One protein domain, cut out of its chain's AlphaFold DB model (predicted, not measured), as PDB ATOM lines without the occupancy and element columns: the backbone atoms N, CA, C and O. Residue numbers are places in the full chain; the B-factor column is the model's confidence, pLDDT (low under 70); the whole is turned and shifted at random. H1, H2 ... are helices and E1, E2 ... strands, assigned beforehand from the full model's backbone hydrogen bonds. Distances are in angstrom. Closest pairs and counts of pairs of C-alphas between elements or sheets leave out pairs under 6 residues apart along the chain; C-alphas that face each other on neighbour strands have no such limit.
ATOM      1  N   GLN A  49     202.846 209.297 172.161       94.88
ATOM      2  CA  GLN A  49     203.830 209.696 171.150       94.88
ATOM      3  C   GLN A  49     203.196 210.545 170.038       94.88
ATOM      4  O   GLN A  49     203.747 211.578 169.661       94.88
ATOM      5  N   PHE A  50     201.995 210.183 169.576       95.12
ATOM      6  CA  PHE A  50     201.252 210.952 168.571       95.12
ATOM      7  C   PHE A  50     200.741 212.307 169.080       95.12
ATOM      8  O   PHE A  50     200.411 213.181 168.276       95.12
ATOM      9  N   THR A  51     200.684 212.526 170.398       94.50
ATOM     10  CA  THR A  51     200.324 213.845 170.949       94.50
ATOM     11  C   THR A  51     201.466 214.859 170.891       94.50
ATOM     12  O   THR A  51     201.217 216.055 171.071       94.50
ATOM     13  N   PHE A  52     202.705 214.431 170.620       94.38
ATOM     14  CA  PHE A  52     203.822 215.354 170.457       94.38
ATOM     15  C   PHE A  52     203.648 216.177 169.182       94.38
ATOM     16  O   PHE A  52     203.506 215.651 168.081       94.38
ATOM     17  N   LYS A  53     203.660 217.502 169.335       93.12
ATOM     18  CA  LYS A  53     203.514 218.442 168.223       93.12
ATOM     19  C   LYS A  53     204.771 219.295 168.104       93.12
ATOM     20  O   LYS A  53     205.227 219.806 169.131       93.12
ATOM     21  N   PRO A  54     205.289 219.509 166.879       93.75
ATOM     22  CA  PRO A  54     206.324 220.500 166.648       93.75
ATOM     23  C   PRO A  54     205.890 221.856 167.194       93.75
ATOM     24  O   PRO A  54     204.774 222.320 166.943       93.75
ATOM     25  N   ARG A  55     206.773 222.507 167.946       91.50
ATOM     26  CA  ARG A  55     206.516 223.831 168.520       91.50
ATOM     27  C   ARG A  55     207.729 224.725 168.371       91.50
ATOM     28  O   ARG A  55     208.869 224.275 168.291       91.50
ATOM     29  N   ARG A  56     207.462 226.025 168.349       91.56
ATOM     30  CA  ARG A  56     208.493 227.055 168.285       91.56
ATOM     31  C   ARG A  56     208.633 227.690 169.661       91.56
ATOM     32  O   ARG A  56     207.741 228.423 170.075       91.56
ATOM     33  N   THR A  57     209.729 227.405 170.353       89.12
ATOM     34  CA  THR A  57     209.992 227.924 171.697       89.12
ATOM     35  C   THR A  57     210.851 229.179 171.613       89.12
ATOM     36  O   THR A  57     211.995 229.138 171.164       89.12
ATOM     37  N   LYS A  58     210.299 230.310 172.044       89.62
ATOM     38  CA  LYS A  58     210.964 231.609 172.102       89.62
ATOM     39  C   LYS A  58     211.803 231.713 173.365       89.62
ATOM     40  O   LYS A  58     211.264 231.737 174.469       89.62
ATOM     41  N   ILE A  59     213.113 231.843 173.203       86.50
ATOM     42  CA  ILE A  59     214.051 232.111 174.286       86.50
ATOM     43  C   ILE A  59     214.415 233.594 174.266       86.50
ATOM     44  O   ILE A  59     215.056 234.105 173.348       86.50
ATOM     45  N   TRP A  60     214.014 234.284 175.320       84.81
ATOM     46  CA  TRP A  60     214.306 235.682 175.572       84.81
ATOM     47  C   TRP A  60     215.568 235.806 176.413       84.81
ATOM     48  O   TRP A  60     215.786 235.028 177.339       84.81
ATOM     49  N   ARG A  61     216.375 236.825 176.122       82.94
ATOM     50  CA  ARG A  61     217.484 237.246 176.978       82.94
ATOM     51  C   ARG A  61     217.113 238.561 177.647       82.94
ATOM     52  O   ARG A  61     216.961 239.569 176.959       82.94
ATOM     53  N   VAL A  62     217.008 238.577 178.971       78.25
ATOM     54  CA  VAL A  62     216.908 239.823 179.737       78.25
ATOM     55  C   VAL A  62     218.304 240.221 180.167       78.25
ATOM     56  O   VAL A  62     219.010 239.501 180.875       78.25
ATOM     57  N   ARG A  63     218.718 241.406 179.719       73.19
ATOM     58  CA  ARG A  63     219.931 242.039 180.213       73.19
ATOM     59  C   ARG A  63     219.662 242.470 181.647       73.19
ATOM     60  O   ARG A  63     218.897 243.398 181.887       73.19
ATOM     61  N   ASN A  64     220.284 241.790 182.598       67.44
ATOM     62  CA  ASN A  64     220.241 242.246 183.972       67.44
ATOM     63  C   ASN A  64     221.083 243.532 184.064       67.44
ATOM     64  O   ASN A  64     222.263 243.546 183.715       67.44
ATOM     65  N   VAL A  65     220.431 244.636 184.438       59.03
ATOM     66  CA  VAL A  65     221.006 245.995 184.422       59.03
ATOM     67  C   VAL A  65     222.064 246.170 185.518       59.03
ATOM     68  O   VAL A  65     222.872 247.099 185.474       59.03
ATOM     69  N   ARG A  66     222.127 245.254 186.494       64.62
ATOM     70  CA  ARG A  66     223.174 245.276 187.517       64.62
ATOM     71  C   ARG A  66     224.529 244.943 186.882       64.62
ATOM     72  O   ARG A  66     224.700 243.938 186.196       64.62
ATOM     73  N   LYS A  67     225.499 245.844 187.078       48.72
ATOM     74  CA  LYS A  67     226.840 245.806 186.471       48.72
ATOM     75  C   LYS A  67     227.495 244.428 186.653       48.72
ATOM     76  O   LYS A  67     227.946 244.103 187.744       48.72
ATOM     77  N   GLY A  68     227.583 243.658 185.567       62.09
ATOM     78  CA  GLY A  68     228.382 242.430 185.488       62.09
ATOM     79  C   GLY A  68     227.609 241.109 185.506       62.09
ATOM     80  O   GLY A  68     228.225 240.072 185.274       62.09
ATOM     81  N   SER A  69     226.291 241.108 185.720       61.78
ATOM     82  CA  SER A  69     225.506 239.869 185.633       61.78
ATOM     83  C   SER A  69     225.362 239.395 184.185       61.78
ATOM     84  O   SER A  69     225.025 240.177 183.290       61.78
ATOM     85  N   ARG A  70     225.600 238.098 183.957       66.44
ATOM     86  CA  ARG A  70     225.247 237.424 182.702       66.44
ATOM     87  C   ARG A  70     223.736 237.601 182.505       66.44
ATOM     88  O   ARG A  70     222.970 237.503 183.457       66.44
ATOM     89  N   GLY A  71     223.314 238.002 181.304       70.69
ATOM     90  CA  GLY A  71     221.886 238.176 181.019       70.69
ATOM     91  C   GLY A  71     221.138 236.857 181.218       70.69
ATOM     92  O   GLY A  71     221.629 235.831 180.753       70.69
ATOM     93  N   LEU A  72     219.979 236.907 181.875       76.44
ATOM     94  CA  LEU A  72     219.156 235.737 182.162       76.44
ATOM     95  C   LEU A  72     218.410 235.312 180.897       76.44
ATOM     96  O   LEU A  72     217.857 236.158 180.186       76.44
ATOM     97  N   TRP A  73     218.370 234.010 180.636       78.50
ATOM     98  CA  TRP A  73     217.568 233.436 179.563       78.50
ATOM     99  C   TRP A  73     216.268 232.867 180.130       78.50
ATOM    100  O   TRP A  73     216.286 232.139 181.118       78.50
ATOM    101  N   PHE A  74     215.137 233.183 179.510       81.69
ATOM    102  CA  PHE A  74     213.834 232.654 179.910       81.69
ATOM    103  C   PHE A  74     212.927 232.481 178.694       81.69
ATOM    104  O   PHE A  74     213.108 233.101 177.652       81.69
ATOM    105  N   THR A  75     211.918 231.634 178.839       84.25
ATOM    106  CA  THR A  75     210.809 231.515 177.891       84.25
ATOM    107  C   THR A  75     209.500 231.624 178.656       84.25
ATOM    108  O   THR A  75     209.421 231.186 179.811       84.25
ATOM    109  N   PHE A  76     208.514 232.230 178.001       84.62
ATOM    110  CA  PHE A  76     207.126 232.300 178.453       84.62
ATOM    111  C   PHE A  76     206.271 231.169 177.882       84.62
ATOM    112  O   PHE A  76     205.095 231.072 178.218       84.62
ATOM    113  N   ASP A  77     206.837 230.339 177.005       87.06
ATOM    114  CA  ASP A  77     206.083 229.250 176.412       87.06
ATOM    115  C   ASP A  77     205.790 228.191 177.481       87.06
ATOM    116  O   ASP A  77     206.680 227.845 178.274       87.06
ATOM    117  N   PRO A  78     204.556 227.663 177.523       89.88
ATOM    118  CA  PRO A  78     204.193 226.640 178.485       89.88
ATOM    119  C   PRO A  78     204.987 225.350 178.243       89.88
ATOM    120  O   PRO A  78     205.454 225.053 177.135       89.88
ATOM    121  N   ALA A  79     205.119 224.547 179.299       89.81
ATOM    122  CA  ALA A  79     205.629 223.189 179.171       89.81
ATOM    123  C   ALA A  79     204.738 222.368 178.211       89.81
ATOM    124  O   ALA A  79     203.543 222.654 178.102       89.81
ATOM    125  N   PRO A  80     205.288 221.350 177.518       92.62
ATOM    126  CA  PRO A  80     204.478 220.405 176.757       92.62
ATOM    127  C   PRO A  80     203.328 219.865 177.606       92.62
ATOM    128  O   PRO A  80     203.542 219.449 178.746       92.62
ATOM    129  N   LEU A  81     202.124 219.841 177.036       91.44
ATOM    130  CA  LEU A  81     200.919 219.388 177.735       91.44
ATOM    131  C   LEU A  81     201.066 217.945 178.258       91.44
ATOM    132  O   LEU A  81     200.565 217.598 179.321       91.44
ATOM    133  N   THR A  82     201.835 217.116 177.555       93.69
ATOM    134  CA  THR A  82     202.140 215.733 177.947       93.69
ATOM    135  C   THR A  82     202.859 215.618 179.294       93.69
ATOM    136  O   THR A  82     202.726 214.614 179.985       93.69
ATOM    137  N   LEU A  83     203.556 216.664 179.748       93.75
ATOM    138  CA  LEU A  83     204.178 216.675 181.075       93.75
ATOM    139  C   LEU A  83     203.186 216.962 182.214       93.75
ATOM    140  O   LEU A  83     203.484 216.638 183.372       93.75
ATOM    141  N   SER A  84     202.027 217.562 181.916       92.25
ATOM    142  CA  SER A  84     201.044 217.993 182.919       92.25
ATOM    143  C   SER A  84     199.801 217.108 183.021       92.25
ATOM    144  O   SER A  84     199.174 217.127 184.075       92.25
ATOM    145  N   ILE A  85     199.453 216.320 181.994       91.62
ATOM    146  CA  ILE A  85     198.192 215.552 181.976       91.62
ATOM    147  C   ILE A  85     198.194 214.370 182.959       91.62
ATOM    148  O   ILE A  85     197.323 214.279 183.820       91.62
ATOM    149  N   PHE A  86     199.134 213.428 182.820       93.38
ATOM    150  CA  PHE A  86     199.110 212.158 183.559       93.38
ATOM    151  C   PHE A  86     200.520 211.616 183.810       93.38
ATOM    152  O   PHE A  86     201.466 211.998 183.121       93.38
ATOM    153  N   GLN A  87     200.677 210.707 184.779       94.31
ATOM    154  CA  GLN A  87     201.983 210.125 185.116       94.31
ATOM    155  C   GLN A  87     202.611 209.370 183.936       94.31
ATOM    156  O   GLN A  87     203.794 209.543 183.663       94.31
ATOM    157  N   GLU A  88     201.819 208.576 183.217       95.12
ATOM    158  CA  GLU A  88     202.276 207.825 182.040       95.12
ATOM    159  C   GLU A  88     202.679 208.750 180.886       95.12
ATOM    160  O   GLU A  88     203.762 208.606 180.324       95.12
ATOM    161  N   SER A  89     201.850 209.758 180.593       95.19
ATOM    162  CA  SER A  89     202.154 210.780 179.584       95.19
ATOM    163  C   SER A  89     203.465 211.500 179.909       95.19
ATOM    164  O   SER A  89     204.316 211.686 179.041       95.19
ATOM    165  N   ARG A  90     203.677 211.820 181.192       95.38
ATOM    166  CA  ARG A  90     204.912 212.437 181.672       95.38
ATOM    167  C   ARG A  90     206.113 211.516 181.494       95.38
ATOM    168  O   ARG A  90     207.149 211.999 181.054       95.38
ATOM    169  N   ALA A  91     205.994 210.230 181.817       95.88
ATOM    170  CA  ALA A  91     207.072 209.265 181.603       95.88
ATOM    171  C   ALA A  91     207.454 209.193 180.115       95.88
ATOM    172  O   ALA A  91     208.613 209.416 179.772       95.88
ATOM    173  N   CYS A  92     206.460 209.038 179.232       95.75
ATOM    174  CA  CYS A  92     206.659 209.041 177.782       95.75
ATOM    175  C   CYS A  92     207.298 210.351 177.282       95.75
ATOM    176  O   CYS A  92     208.179 210.345 176.421       95.75
ATOM    177  N   ALA A  93     206.882 211.496 177.823       96.00
ATOM    178  CA  ALA A  93     207.451 212.789 177.468       96.00
ATOM    179  C   ALA A  93     208.897 212.940 177.961       96.00
ATOM    180  O   ALA A  93     209.729 213.439 177.215       96.00
ATOM    181  N   LEU A  94     209.238 212.489 179.169       94.81
ATOM    182  CA  LEU A  94     210.600 212.595 179.713       94.81
ATOM    183  C   LEU A  94     211.630 211.742 178.954       94.81
ATOM    184  O   LEU A  94     212.813 212.079 178.948       94.81
ATOM    185  N   GLU A  95     211.199 210.688 178.263       95.75
ATOM    186  CA  GLU A  95     212.069 209.918 177.362       95.75
ATOM    187  C   GLU A  95     212.487 210.724 176.122       95.75
ATOM    188  O   GLU A  95     213.625 210.603 175.657       95.75
ATOM    189  N   ASN A  96     211.600 211.593 175.631       94.75
ATOM    190  CA  ASN A  96     211.752 212.326 174.369       94.75
ATOM    191  C   ASN A  96     212.203 213.783 174.562       94.75
ATOM    192  O   ASN A  96     212.898 214.356 173.724       94.75
ATOM    193  N   TYR A  97     211.829 214.396 175.682       94.00
ATOM    194  CA  TYR A  97     212.197 215.760 176.028       94.00
ATOM    195  C   TYR A  97     213.432 215.767 176.932       94.00
ATOM    196  O   TYR A  97     213.538 215.020 177.902       94.00
ATOM    197  N   ARG A  98     214.373 216.662 176.639       90.44
ATOM    198  CA  ARG A  98     215.564 216.914 177.452       90.44
ATOM    199  C   ARG A  98     215.398 218.204 178.235       90.44
ATOM    200  O   ARG A  98     214.800 219.163 177.751       90.44
ATOM    201  N   ILE A  99     215.944 218.225 179.447       86.75
ATOM    202  CA  ILE A  99     215.991 219.436 180.259       86.75
ATOM    203  C   ILE A  99     217.143 220.300 179.746       86.75
ATOM    204  O   ILE A  99     218.312 219.969 179.917       86.75
ATOM    205  N   LEU A 100     216.810 221.430 179.139       77.19
ATOM    206  CA  LEU A 100     217.725 222.544 178.967       77.19
ATOM    207  C   LEU A 100     217.840 223.259 180.311       77.19
ATOM    208  O   LEU A 100     216.945 224.001 180.719       77.19
ATOM    209  N   THR A 101     218.936 223.013 181.020       65.19
ATOM    210  CA  THR A 101     219.324 223.816 182.179       65.19
ATOM    211  C   THR A 101     219.967 225.105 181.698       65.19
ATOM    212  O   THR A 101     221.084 225.091 181.180       65.19
ATOM    213  N   TYR A 102     219.283 226.228 181.902       62.75
ATOM    214  CA  TYR A 102     219.909 227.541 181.826       62.75
ATOM    215  C   TYR A 102     220.248 227.991 183.242       62.75
ATOM    216  O   TYR A 102     219.361 228.375 183.988       62.75
ATOM    217  N   GLU A 103     221.537 227.915 183.572       62.88
ATOM    218  CA  GLU A 103     222.165 228.400 184.808       62.88
ATOM    219  C   GLU A 103     221.656 227.733 186.111       62.88
ATOM    220  O   GLU A 103     220.577 228.058 186.595       62.88
ATOM    221  N   PRO A 104     222.451 226.844 186.745       59.38
ATOM    222  CA  PRO A 104     222.058 226.172 187.992       59.38
ATOM    223  C   PRO A 104     221.852 227.137 189.171       59.38
ATOM    224  O   PRO A 104     221.250 226.766 190.169       59.38
ATOM    225  N   GLU A 105     222.336 228.376 189.051       64.81
ATOM    226  CA  GLU A 105     222.129 229.451 190.029       64.81
ATOM    227  C   GLU A 105     220.671 229.950 190.060       64.81
ATOM    228  O   GLU A 105     220.266 230.601 191.021       64.81
ATOM    229  N   PHE A 106     219.871 229.627 189.038       62.31
ATOM    230  CA  PHE A 106     218.460 229.980 188.952       62.31
ATOM    231  C   PHE A 106     217.619 228.700 188.858       62.31
ATOM    232  O   PHE A 106     217.375 228.166 187.781       62.31
ATOM    233  N   GLU A 107     217.109 228.224 189.994       57.38
ATOM    234  CA  GLU A 107     216.275 227.008 190.100       57.38
ATOM    235  C   GLU A 107     214.977 227.038 189.253       57.38
ATOM    236  O   GLU A 107     214.239 226.058 189.194       57.38
ATOM    237  N   GLN A 108     214.667 228.146 188.569       57.88
ATOM    238  CA  GLN A 108     213.389 228.376 187.880       57.88
ATOM    239  C   GLN A 108     213.472 228.334 186.339       57.88
ATOM    240  O   GLN A 108     212.466 228.520 185.642       57.88
ATOM    241  N   SER A 109     214.644 228.045 185.770       63.06
ATOM    242  CA  SER A 109     214.883 228.047 184.316       63.06
ATOM    243  C   SER A 109     215.050 226.652 183.703       63.06
ATOM    244  O   SER A 109     215.638 226.516 182.632       63.06
ATOM    245  N   PHE A 110     214.488 225.602 184.313       73.50
ATOM    246  CA  PHE A 110     214.389 224.300 183.645       73.50
ATOM    247  C   PHE A 110     213.392 224.375 182.496       73.50
ATOM    248  O   PHE A 110     212.262 224.844 182.674       73.50
ATOM    249  N   ARG A 111     213.798 223.925 181.310       83.25
ATOM    250  CA  ARG A 111     212.919 223.866 180.141       83.25
ATOM    251  C   ARG A 111     213.044 222.522 179.459       83.25
ATOM    252  O   ARG A 111     214.141 222.059 179.195       83.25
ATOM    253  N   TYR A 112     211.908 221.911 179.164       91.12
ATOM    254  CA  TYR A 112     211.854 220.679 178.393       91.12
ATOM    255  C   TYR A 112     211.908 221.036 176.918       91.12
ATOM    256  O   TYR A 112     211.119 221.878 176.491       91.12
ATOM    257  N   LEU A 113     212.808 220.421 176.160       92.44
ATOM    258  CA  LEU A 113     212.915 220.563 174.713       92.44
ATOM    259  C   LEU A 113     213.104 219.188 174.070       92.44
ATOM    260  O   LEU A 113     213.967 218.427 174.500       92.44
ATOM    261  N   ASN A 114     212.328 218.887 173.036       94.25
ATOM    262  CA  ASN A 114     212.584 217.743 172.174       94.25
ATOM    263  C   ASN A 114     213.363 218.226 170.933       94.25
ATOM    264  O   ASN A 114     212.782 218.923 170.102       94.25
ATOM    265  N   PRO A 115     214.658 217.885 170.783       90.94
ATOM    266  CA  PRO A 115     215.495 218.399 169.696       90.94
ATOM    267  C   PRO A 115     215.069 217.921 168.300       90.94
ATOM    268  O   PRO A 115     215.522 218.494 167.313       90.94
ATOM    269  N   GLU A 116     214.229 216.888 168.201       93.00
ATOM    270  CA  GLU A 116     213.777 216.341 166.918       93.00
ATOM    271  C   GLU A 116     212.587 217.109 166.333       93.00
ATOM    272  O   GLU A 116     212.448 217.184 165.115       93.00
ATOM    273  N   ILE A 117     211.740 217.699 167.186       93.75
ATOM    274  CA  ILE A 117     210.483 218.347 166.765       93.75
ATOM    275  C   ILE A 117     210.374 219.814 167.187       93.75
ATOM    276  O   ILE A 117     209.627 220.579 166.573       93.75
ATOM    277  N   ASP A 118     211.085 220.232 168.234       93.44
ATOM    278  CA  ASP A 118     211.020 221.601 168.725       93.44
ATOM    279  C   ASP A 118     212.025 222.487 167.986       93.44
ATOM    280  O   ASP A 118     213.162 222.114 167.707       93.44
ATOM    281  N   THR A 119     211.614 223.722 167.722       91.62
ATOM    282  CA  THR A 119     212.457 224.743 167.104       91.62
ATOM    283  C   THR A 119     212.680 225.891 168.074       91.62
ATOM    284  O   THR A 119     211.721 226.487 168.566       91.62
ATOM    285  N   LEU A 120     213.937 226.255 168.322       90.19
ATOM    286  CA  LEU A 120     214.260 227.407 169.160       90.19
ATOM    287  C   LEU A 120     214.234 228.700 168.336       90.19
ATOM    288  O   LEU A 120     214.882 228.811 167.292       90.19
ATOM    289  N   ILE A 121     213.495 229.693 168.828       88.56
ATOM    290  CA  ILE A 121     213.476 231.059 168.306       88.56
ATOM    291  C   ILE A 121     214.111 231.973 169.337       88.56
ATOM    292  O   ILE A 121     213.805 231.902 170.522       88.56
ATOM    293  N   PHE A 122     214.914 232.914 168.876       86.88
ATOM    294  CA  PHE A 122     215.484 233.942 169.726       86.88
ATOM    295  C   PHE A 122     215.095 235.320 169.171       86.88
ATOM    296  O   PHE A 122     215.734 235.831 168.251       86.88
ATOM    297  N   PRO A 123     214.006 235.913 169.681       78.50
ATOM    298  CA  PRO A 123     213.394 237.100 169.085       78.50
ATOM    299  C   PRO A 123     214.249 238.375 169.179       78.50
ATOM    300  O   PRO A 123     214.057 239.278 168.377       78.50
ATOM    301  N   ASN A 124     215.215 238.442 170.104       69.12
ATOM    302  CA  ASN A 124     216.035 239.639 170.346       69.12
ATOM    303  C   ASN A 124     217.483 239.504 169.850       69.12
ATOM    304  O   ASN A 124     218.389 240.120 170.411       69.12
ATOM    305  N   HIS A 125     217.727 238.727 168.794       56.00
ATOM    306  CA  HIS A 125     219.033 238.692 168.124       56.00
ATOM    307  C   HIS A 125     219.289 239.947 167.281       56.00
ATOM    308  O   HIS A 125     219.759 239.868 166.150       56.00
ATOM    309  N   THR A 126     219.001 241.134 167.805       40.69
ATOM    310  CA  THR A 126     219.604 242.353 167.274       40.69
ATOM    311  C   THR A 126     221.059 242.334 167.739       40.69
ATOM    312  O   THR A 126     221.368 242.741 168.854       40.69
ATOM    313  N   LEU A 127     221.923 241.743 166.906       37.91
ATOM    314  CA  LEU A 127     223.383 241.740 167.013       37.91
ATOM    315  C   LEU A 127     223.906 241.392 168.415       37.91
ATOM    316  O   LEU A 127     224.354 242.241 169.186       37.91
ATOM    317  N   LEU A 128     223.943 240.094 168.721       36.47
ATOM    318  CA  LEU A 128     224.994 239.610 169.606       36.47
ATOM    319  C   LEU A 128     226.313 239.847 168.869       36.47
ATOM    320  O   LEU A 128     226.687 239.055 168.005       36.47
ATOM    321  N   GLU A 129     227.014 240.936 169.192       34.50
ATOM    322  CA  GLU A 129     228.455 240.966 168.970       34.50
ATOM    323  C   GLU A 129     229.002 239.668 169.553       34.50
ATOM    324  O   GLU A 129     228.759 239.334 170.720       34.50
ATOM    325  N   VAL A 130     229.649 238.895 168.686       34.72
ATOM    326  CA  VAL A 130     230.271 237.621 169.004       34.72
ATOM    327  C   VAL A 130     231.339 237.897 170.056       34.72
ATOM    328  O   VAL A 130     232.496 238.165 169.752       34.72
ATOM    329  N   HIS A 137     228.301 229.041 167.403       36.28
ATOM    330  CA  HIS A 137     228.534 230.001 166.328       36.28
ATOM    331  C   HIS A 137     227.200 230.353 165.662       36.28
ATOM    332  O   HIS A 137     226.651 229.562 164.899       36.28
ATOM    333  N   PHE A 138     226.682 231.547 165.945       39.22
ATOM    334  CA  PHE A 138     225.494 232.083 165.285       39.22
ATOM    335  C   PHE A 138     225.913 233.110 164.235       39.22
ATOM    336  O   PHE A 138     226.614 234.072 164.545       39.22
ATOM    337  N   LYS A 139     225.471 232.913 162.993       31.06
ATOM    338  CA  LYS A 139     225.506 233.931 161.941       31.06
ATOM    339  C   LYS A 139     224.056 234.252 161.581       31.06
ATOM    340  O   LYS A 139     223.255 233.330 161.446       31.06
ATOM    341  N   SER A 140     223.711 235.530 161.500       36.09
ATOM    342  CA  SER A 140     222.370 236.002 161.156       36.09
ATOM    343  C   SER A 140     222.520 237.156 160.176       36.09
ATOM    344  O   SER A 140     223.160 238.142 160.526       36.09
ATOM    345  N   ASP A 141     221.947 236.999 158.982       36.56
ATOM    346  CA  ASP A 141     221.762 238.080 158.007       36.56
ATOM    347  C   ASP A 141     220.259 238.407 157.802       36.56
ATOM    348  O   ASP A 141     219.939 239.281 157.009       36.56
ATOM    349  N   ASP A 142     219.334 237.789 158.562       38.16
ATOM    350  CA  ASP A 142     217.881 238.005 158.426       38.16
ATOM    351  C   ASP A 142     217.154 238.167 159.773       38.16
ATOM    352  O   ASP A 142     217.413 237.448 160.747       38.16
ATOM    353  N   ALA A 143     216.166 239.073 159.786       41.91
ATOM    354  CA  ALA A 143     215.428 239.603 160.942       41.91
ATOM    355  C   ALA A 143     214.623 238.579 161.780       41.91
ATOM    356  O   ALA A 143     213.944 238.951 162.738       41.91
ATOM    357  N   THR A 144     214.667 237.281 161.467       42.34
ATOM    358  CA  THR A 144     214.067 236.223 162.297       42.34
ATOM    359  C   THR A 144     214.809 234.904 162.097       42.34
ATOM    360  O   THR A 144     214.396 234.033 161.333       42.34
ATOM    361  N   SER A 145     215.938 234.736 162.777       43.97
ATOM    362  CA  SER A 145     216.727 233.511 162.646       43.97
ATOM    363  C   SER A 145     216.050 232.335 163.370       43.97
ATOM    364  O   SER A 145     215.806 232.377 164.577       43.97
ATOM    365  N   THR A 146     215.713 231.296 162.603       40.31
ATOM    366  CA  THR A 146     215.148 230.024 163.076       40.31
ATOM    367  C   THR A 146     216.269 228.989 163.106       40.31
ATOM    368  O   THR A 146     216.961 228.837 162.102       40.31
ATOM    369  N   TYR A 147     216.469 228.289 164.226       44.44
ATOM    370  CA  TYR A 147     217.585 227.351 164.376       44.44
ATOM    371  C   TYR A 147     217.092 225.927 164.636       44.44
ATOM    372  O   TYR A 147     216.309 225.693 165.558       44.44
ATOM    373  N   LEU A 148     217.597 224.979 163.843       37.06
ATOM    374  CA  LEU A 148     217.543 223.549 164.140       37.06
ATOM    375  C   LEU A 148     218.765 223.207 164.998       37.06
ATOM    376  O   LEU A 148     219.888 223.562 164.639       37.06
TER     377      LEU A 148
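This is residues 49 to 130 and 137 to 148 of the 239 residues of an uncharacterized protein of Phialocephala subalpina (UniProt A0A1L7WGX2). With little regular structure, three separate two-stranded ribbons make the body, with H1 and H2 packed together at one end and the loop after E2 at the other. E1 runs on into E2; E6 is parallel beside E1, E3 antiparallel beside E2, and E4 and E5 form an antiparallel hairpin. The 94 printed residues, 34 in named elements, are mixed: E1 E2 E3 H1 H2 E4 E5 E6. The whole is only just loose, close to compact, with a radius of gyration of the C-alphas of 15.2 A and spans of 44 by 31 by 19 A.

E1, residues 56 to 58, and E6, residues 119 to 121, have N 57 and O 119 within hydrogen-bond range, 2.8 A. In the hairpin of E2, residues 60 to 62, and E3, residues 72 to 74, N 60 and O 74 are 2.8 A apart. H1, residues 82 to 85, touches H2, residues 87 to 96; the closest C-alphas, of Leu 83 and Arg 90, are 4.3 A apart. H2 has 5 of 6 O i to N i+4 pairs within range; H1 is too short for one. In the hairpin of E4, residues 98 to 101, and E5, residues 110 to 113, N 100 and O 111 are 2.7 A apart.

E1 begins at C-alpha 56 (208.493, 227.055, 168.285); E6 ends at C-alpha 121 (213.476, 231.059, 168.306). H2 is 14.7 A long.

The cut, residues 131 to 136, leaves C-alphas 130 and 137 8.3 A apart. No link is long. pLDDT is under 70 in residues 64 to 70, 101 to 109, 124 to 130 and 137 to 148.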